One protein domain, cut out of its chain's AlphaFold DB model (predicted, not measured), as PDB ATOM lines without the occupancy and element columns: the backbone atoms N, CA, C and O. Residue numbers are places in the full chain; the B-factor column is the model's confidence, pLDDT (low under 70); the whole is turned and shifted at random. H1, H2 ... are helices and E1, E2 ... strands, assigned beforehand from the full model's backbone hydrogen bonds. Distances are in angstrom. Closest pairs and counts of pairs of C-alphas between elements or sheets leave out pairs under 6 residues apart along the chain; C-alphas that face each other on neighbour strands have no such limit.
ATOM      1  N   ALA A 205     -35.327 -39.052 -57.336       81.00
ATOM      2  CA  ALA A 205     -34.206 -39.760 -56.733       81.00
ATOM      3  C   ALA A 205     -34.639 -40.490 -55.460       81.00
ATOM      4  O   ALA A 205     -35.434 -39.983 -54.666       81.00
ATOM      5  N   LEU A 206     -34.064 -41.675 -55.258       76.38
ATOM      6  CA  LEU A 206     -34.177 -42.421 -54.014       76.38
ATOM      7  C   LEU A 206     -33.158 -41.865 -53.016       76.38
ATOM      8  O   LEU A 206     -31.952 -41.998 -53.231       76.38
ATOM      9  N   ILE A 207     -33.624 -41.264 -51.920       78.31
ATOM     10  CA  ILE A 207     -32.733 -40.860 -50.828       78.31
ATOM     11  C   ILE A 207     -32.839 -41.884 -49.710       78.31
ATOM     12  O   ILE A 207     -33.867 -41.986 -49.035       78.31
ATOM     13  N   ARG A 208     -31.743 -42.617 -49.509       76.81
ATOM     14  CA  ARG A 208     -31.555 -43.477 -48.347       76.81
ATOM     15  C   ARG A 208     -31.001 -42.654 -47.192       76.81
ATOM     16  O   ARG A 208     -29.968 -42.001 -47.332       76.81
ATOM     17  N   ILE A 209     -31.677 -42.717 -46.053       79.25
ATOM     18  CA  ILE A 209     -31.226 -42.112 -44.802       79.25
ATOM     19  C   ILE A 209     -31.061 -43.228 -43.785       79.25
ATOM     20  O   ILE A 209     -32.009 -43.954 -43.493       79.25
ATOM     21  N   ASP A 210     -29.863 -43.334 -43.226       81.50
ATOM     22  CA  ASP A 210     -29.565 -44.307 -42.186       81.50
ATOM     23  C   ASP A 210     -29.611 -43.627 -40.813       81.50
ATOM     24  O   ASP A 210     -29.034 -42.557 -40.608       81.50
ATOM     25  N   MET A 211     -30.288 -44.262 -39.858       82.62
ATOM     26  CA  MET A 211     -30.315 -43.857 -38.456       82.62
ATOM     27  C   MET A 211     -29.518 -44.872 -37.628       82.62
ATOM     28  O   MET A 211     -30.011 -45.978 -37.371       82.62
ATOM     29  N   PRO A 212     -28.285 -44.531 -37.211       86.00
ATOM     30  CA  PRO A 212     -27.464 -45.424 -36.402       86.00
ATOM     31  C   PRO A 212     -28.146 -45.738 -35.073       86.00
ATOM     32  O   PRO A 212     -28.596 -44.831 -34.371       86.00
ATOM     33  N   VAL A 213     -28.161 -47.010 -34.676       84.94
ATOM     34  CA  VAL A 213     -28.726 -47.420 -33.377       84.94
ATOM     35  C   VAL A 213     -27.942 -46.870 -32.183       84.94
ATOM     36  O   VAL A 213     -28.472 -46.810 -31.078       84.94
ATOM     37  N   GLN A 214     -26.692 -46.443 -32.395       88.56
ATOM     38  CA  GLN A 214     -25.855 -45.803 -31.378       88.56
ATOM     39  C   GLN A 214     -26.152 -44.302 -31.205       88.56
ATOM     40  O   GLN A 214     -25.554 -43.667 -30.337       88.56
ATOM     41  N   ASP A 215     -27.052 -43.717 -32.004       89.38
ATOM     42  CA  ASP A 215     -27.484 -42.329 -31.826       89.38
ATOM     43  C   ASP A 215     -28.165 -42.170 -30.447       89.38
ATOM     44  O   ASP A 215     -29.163 -42.846 -30.178       89.38
ATOM     45  N   PRO A 216     -27.689 -41.271 -29.559       94.50
ATOM     46  CA  PRO A 216     -28.288 -41.066 -28.237       94.50
ATOM     47  C   PRO A 216     -29.782 -40.701 -28.275       94.50
ATOM     48  O   PRO A 216     -30.503 -40.888 -27.295       94.50
ATOM     49  N   LEU A 217     -30.258 -40.172 -29.406       93.75
ATOM     50  CA  LEU A 217     -31.645 -39.792 -29.651       93.75
ATOM     51  C   LEU A 217     -32.396 -40.791 -30.543       93.75
ATOM     52  O   LEU A 217     -33.544 -40.512 -30.891       93.75
ATOM     53  N   TYR A 218     -31.806 -41.947 -30.873       89.12
ATOM     54  CA  TYR A 218     -32.360 -42.957 -31.784       89.12
ATOM     55  C   TYR A 218     -33.847 -43.234 -31.528       89.12
ATOM     56  O   TYR A 218     -34.680 -43.047 -32.411       89.12
ATOM     57  N   LYS A 219     -34.212 -43.573 -30.282       89.31
ATOM     58  CA  LYS A 219     -35.605 -43.895 -29.918       89.31
ATOM     59  C   LYS A 219     -36.576 -42.741 -30.187       89.31
ATOM     60  O   LYS A 219     -37.683 -42.979 -30.649       89.31
ATOM     61  N   LYS A 220     -36.164 -41.496 -29.915       91.06
ATOM     62  CA  LYS A 220     -37.001 -40.303 -30.139       91.06
ATOM     63  C   LYS A 220     -37.141 -39.990 -31.628       91.06
ATOM     64  O   LYS A 220     -38.227 -39.646 -32.076       91.06
ATOM     65  N   LYS A 221     -36.050 -40.111 -32.391       88.31
ATOM     66  CA  LYS A 221     -36.055 -39.890 -33.843       88.31
ATOM     67  C   LYS A 221     -36.908 -40.937 -34.562       88.31
ATOM     68  O   LYS A 221     -37.692 -40.566 -35.430       88.31
ATOM     69  N   LEU A 222     -36.803 -42.207 -34.163       85.88
ATOM     70  CA  LEU A 222     -37.612 -43.304 -34.699       85.88
ATOM     71  C   LEU A 222     -39.112 -43.094 -34.436       85.88
ATOM     72  O   LEU A 222     -39.908 -43.245 -35.357       85.88
ATOM     73  N   ASP A 223     -39.485 -42.696 -33.216       87.06
ATOM     74  CA  ASP A 223     -40.881 -42.423 -32.837       87.06
ATOM     75  C   ASP A 223     -41.504 -41.296 -33.681       87.06
ATOM     76  O   ASP A 223     -42.581 -41.459 -34.260       87.06
ATOM     77  N   ILE A 224     -40.783 -40.179 -33.848       85.81
ATOM     78  CA  ILE A 224     -41.205 -39.072 -34.722       85.81
ATOM     79  C   ILE A 224     -41.390 -39.576 -36.159       85.81
ATOM     80  O   ILE A 224     -42.417 -39.316 -36.785       85.81
ATOM     81  N   TRP A 225     -40.425 -40.332 -36.681       77.88
ATOM     82  CA  TRP A 225     -40.459 -40.812 -38.061       77.88
ATOM     83  C   TRP A 225     -41.643 -41.751 -38.334       77.88
ATOM     84  O   TRP A 225     -42.362 -41.574 -39.318       77.88
ATOM     85  N   GLN A 226     -41.898 -42.707 -37.433       78.06
ATOM     86  CA  GLN A 226     -43.031 -43.634 -37.524       78.06
ATOM     87  C   GLN A 226     -44.377 -42.900 -37.458       78.06
ATOM     88  O   GLN A 226     -45.299 -43.214 -38.213       78.06
ATOM     89  N   LYS A 227     -44.479 -41.872 -36.607       82.50
ATOM     90  CA  LYS A 227     -45.686 -41.048 -36.476       82.50
ATOM     91  C   LYS A 227     -46.013 -40.262 -37.749       82.50
ATOM     92  O   LYS A 227     -47.188 -40.072 -38.057       82.50
ATOM     93  N   HIS A 228     -44.997 -39.833 -38.496       77.25
ATOM     94  CA  HIS A 228     -45.163 -39.034 -39.713       77.25
ATOM     95  C   HIS A 228     -45.319 -39.853 -41.010       77.25
ATOM     96  O   HIS A 228     -45.366 -39.258 -42.083       77.25
ATOM     97  N   ARG A 229     -45.471 -41.189 -40.933       61.22
ATOM     98  CA  ARG A 229     -45.758 -42.095 -42.073       61.22
ATOM     99  C   ARG A 229     -44.866 -41.879 -43.307       61.22
ATOM    100  O   ARG A 229     -45.325 -42.016 -44.440       61.22
ATOM    101  N   LEU A 230     -43.589 -41.569 -43.102       61.28
ATOM    102  CA  LEU A 230     -42.617 -41.621 -44.190       61.28
ATOM    103  C   LEU A 230     -42.406 -43.100 -44.567       61.28
ATOM    104  O   LEU A 230     -42.217 -43.916 -43.658       61.28
ATOM    105  N   PRO A 231     -42.497 -43.472 -45.857       53.56
ATOM    106  CA  PRO A 231     -42.444 -44.866 -46.275       53.56
ATOM    107  C   PRO A 231     -41.142 -45.520 -45.799       53.56
ATOM    108  O   PRO A 231     -40.047 -45.004 -45.996       53.56
ATOM    109  N   ILE A 232     -41.270 -46.658 -45.126       51.59
ATOM    110  CA  ILE A 232     -40.132 -47.495 -44.754       51.59
ATOM    111  C   ILE A 232     -39.958 -48.486 -45.899       51.59
ATOM    112  O   ILE A 232     -40.899 -49.204 -46.232       51.59
ATOM    113  N   PHE A 233     -38.780 -48.500 -46.511       48.22
ATOM    114  CA  PHE A 233     -38.406 -49.522 -47.481       48.22
ATOM    115  C   PHE A 233     -37.357 -50.417 -46.818       48.22
ATOM    116  O   PHE A 233     -36.242 -49.971 -46.546       48.22
ATOM    117  N   GLU A 234     -37.730 -51.656 -46.505       46.31
ATOM    118  CA  GLU A 234     -36.774 -52.695 -46.123       46.31
ATOM    119  C   GLU A 234     -36.176 -53.270 -47.407       46.31
ATOM    120  O   GLU A 234     -36.792 -54.111 -48.054       46.31
ATOM    121  N   ASP A 235     -34.994 -52.796 -47.806       44.94
ATOM    122  CA  ASP A 235     -34.241 -53.452 -48.876       44.94
ATOM    123  C   ASP A 235     -33.277 -54.502 -48.307       44.94
ATOM    124  O   ASP A 235     -32.706 -54.334 -47.228       44.94
ATOM    125  N   MET A 236     -33.063 -55.574 -49.073       40.28
ATOM    126  CA  MET A 236     -32.476 -56.872 -48.694       40.28
ATOM    127  C   MET A 236     -30.994 -56.860 -48.257       40.28
ATOM    128  O   MET A 236     -30.366 -57.913 -48.125       40.28
ATOM    129  N   CYS A 237     -30.397 -55.695 -48.015       41.88
ATOM    130  CA  CYS A 237     -29.002 -55.559 -47.599       41.88
ATOM    131  C   CYS A 237     -28.886 -55.324 -46.088       41.88
ATOM    132  O   CYS A 237     -28.528 -54.238 -45.628       41.88
ATOM    133  N   ASN A 238     -29.120 -56.395 -45.324       44.31
ATOM    134  CA  ASN A 238     -28.908 -56.513 -43.874       44.31
ATOM    135  C   ASN A 238     -27.413 -56.488 -43.468       44.31
ATOM    136  O   ASN A 238     -26.961 -57.322 -42.688       44.31
ATOM    137  N   LEU A 239     -26.612 -55.561 -44.003       49.47
ATOM    138  CA  LEU A 239     -25.191 -55.424 -43.640       49.47
ATOM    139  C   LEU A 239     -24.925 -54.380 -42.543       49.47
ATOM    140  O   LEU A 239     -23.779 -54.204 -42.138       49.47
ATOM    141  N   SER A 240     -25.950 -53.682 -42.047       54.88
ATOM    142  CA  SER A 240     -25.786 -52.553 -41.126       54.88
ATOM    143  C   SER A 240     -26.622 -52.718 -39.859       54.88
ATOM    144  O   SER A 240     -27.764 -53.157 -39.914       54.88
ATOM    145  N   SER A 241     -26.064 -52.305 -38.715       63.09
ATOM    146  CA  SER A 241     -26.812 -52.166 -37.454       63.09
ATOM    147  C   SER A 241     -27.692 -50.908 -37.416       63.09
ATOM    148  O   SER A 241     -28.214 -50.575 -36.364       63.09
ATOM    149  N   ALA A 242     -27.838 -50.183 -38.528       64.50
ATOM    150  CA  ALA A 242     -28.652 -48.977 -38.628       64.50
ATOM    151  C   ALA A 242     -30.032 -49.272 -39.226       64.50
ATOM    152  O   ALA A 242     -30.162 -50.070 -40.154       64.50
ATOM    153  N   THR A 243     -31.052 -48.556 -38.755       72.38
ATOM    154  CA  THR A 243     -32.356 -48.548 -39.427       72.38
ATOM    155  C   THR A 243     -32.265 -47.649 -40.646       72.38
ATOM    156  O   THR A 243     -31.887 -46.485 -40.529       72.38
ATOM    157  N   SER A 244     -32.566 -48.202 -41.817       65.06
ATOM    158  CA  SER A 244     -32.546 -47.473 -43.085       65.06
ATOM    159  C   SER A 244     -33.958 -47.048 -43.458       65.06
ATOM    160  O   SER A 244     -34.914 -47.800 -43.275       65.06
ATOM    161  N   PHE A 245     -34.081 -45.842 -43.993       67.75
ATOM    162  CA  PHE A 245     -35.338 -45.285 -44.467       67.75
ATOM    163  C   PHE A 245     -35.164 -44.789 -45.889       67.75
ATOM    164  O   PHE A 245     -34.081 -44.348 -46.280       67.75
ATOM    165  N   VAL A 246     -36.256 -44.821 -46.640       63.41
ATOM    166  CA  VAL A 246     -36.300 -44.308 -48.000       63.41
ATOM    167  C   VAL A 246     -37.309 -43.180 -48.042       63.41
ATOM    168  O   VAL A 246     -38.487 -43.364 -47.750       63.41
ATOM    169  N   ILE A 247     -36.855 -41.997 -48.436       66.56
ATOM    170  CA  ILE A 247     -37.789 -40.957 -48.851       66.56
ATOM    171  C   ILE A 247     -38.145 -41.270 -50.298       66.56
ATOM    172  O   ILE A 247     -37.296 -41.171 -51.186       66.56
ATOM    173  N   ASN A 248     -39.390 -41.695 -50.517       60.16
ATOM    174  CA  ASN A 248     -39.876 -41.951 -51.862       60.16
ATOM    175  C   ASN A 248     -39.865 -40.644 -52.649       60.16
ATOM    176  O   ASN A 248     -40.584 -39.709 -52.307       60.16
ATOM    177  N   MET A 249     -39.080 -40.652 -53.724       59.50
ATOM    178  CA  MET A 249     -39.288 -39.836 -54.909       59.50
ATOM    179  C   MET A 249     -39.443 -38.330 -54.636       59.50
ATOM    180  O   MET A 249     -40.541 -37.780 -54.679       59.50
ATOM    181  N   LEU A 250     -38.326 -37.644 -54.392       60.84
ATOM    182  CA  LEU A 250     -38.311 -36.180 -54.419       60.84
ATOM    183  C   LEU A 250     -38.240 -35.707 -55.870       60.84
ATOM    184  O   LEU A 250     -37.285 -36.055 -56.568       60.84
ATOM    185  N   ASN A 251     -39.227 -34.916 -56.304       60.97
ATOM    186  CA  ASN A 251     -39.150 -34.219 -57.585       60.97
ATOM    187  C   ASN A 251     -37.939 -33.290 -57.560       60.97
ATOM    188  O   ASN A 251     -37.829 -32.407 -56.706       60.97
ATOM    189  N   LEU A 252     -37.020 -33.513 -58.493       58.47
ATOM    190  CA  LEU A 252     -35.862 -32.655 -58.684       58.47
ATOM    191  C   LEU A 252     -36.282 -31.485 -59.574       58.47
ATOM    192  O   LEU A 252     -36.130 -31.532 -60.793       58.47
TER     193      LEU A 252
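What this domain is: This is residues 205 to 252 of the 255 residues of an uncharacterized protein of Oryza glumipatula (UniProt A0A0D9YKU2). What is the shape? Two long antiparallel strands, E1 and E2, make a ribbon with helix H1 near one end; a wide loop, residues 228 to 241, swings from H1 past E2 and folds back into it. What is printed? There are 48 residues, with named elements in the order E1, H1, E2, of mixed class. How compact? Only just compact, close to loose: radius of gyration of the C-alphas 11.3 A, spans 32 by 25 by 16 A.

How they stand to each other: How do E1, residues 205 to 212, and E2, residues 242 to 251, pair? They are antiparallel at 156 degrees, with N 209 and O 245 within hydrogen-bond range at 2.9 A. Where is H1, residues 218 to 227? Its closest C-alphas with E1 are those of Tyr 218 and Met 211, 7.0 A apart. Every O i to N i+4 pair in H1 is within hydrogen-bond range.

Where its parts are: Where does E1 begin? C-alpha 205 is at (-34.206, -39.760, -56.733). Where does E2 end? C-alpha 251 is at (-39.150, -34.219, -57.585). How long are they? From first to last C-alpha, E1 measures 22.2 A, E2 26.2 A and H1 14.3 A.

The domain as a whole: How large? The farthest C-alphas, of Pro 216 and Leu 252, are 32.5 A apart; the printed part has no cut. Which link is long? H1 to E2, 14 residues. Where is confidence low? Residues 229 to 242 and 244 to 252 have pLDDT under 70.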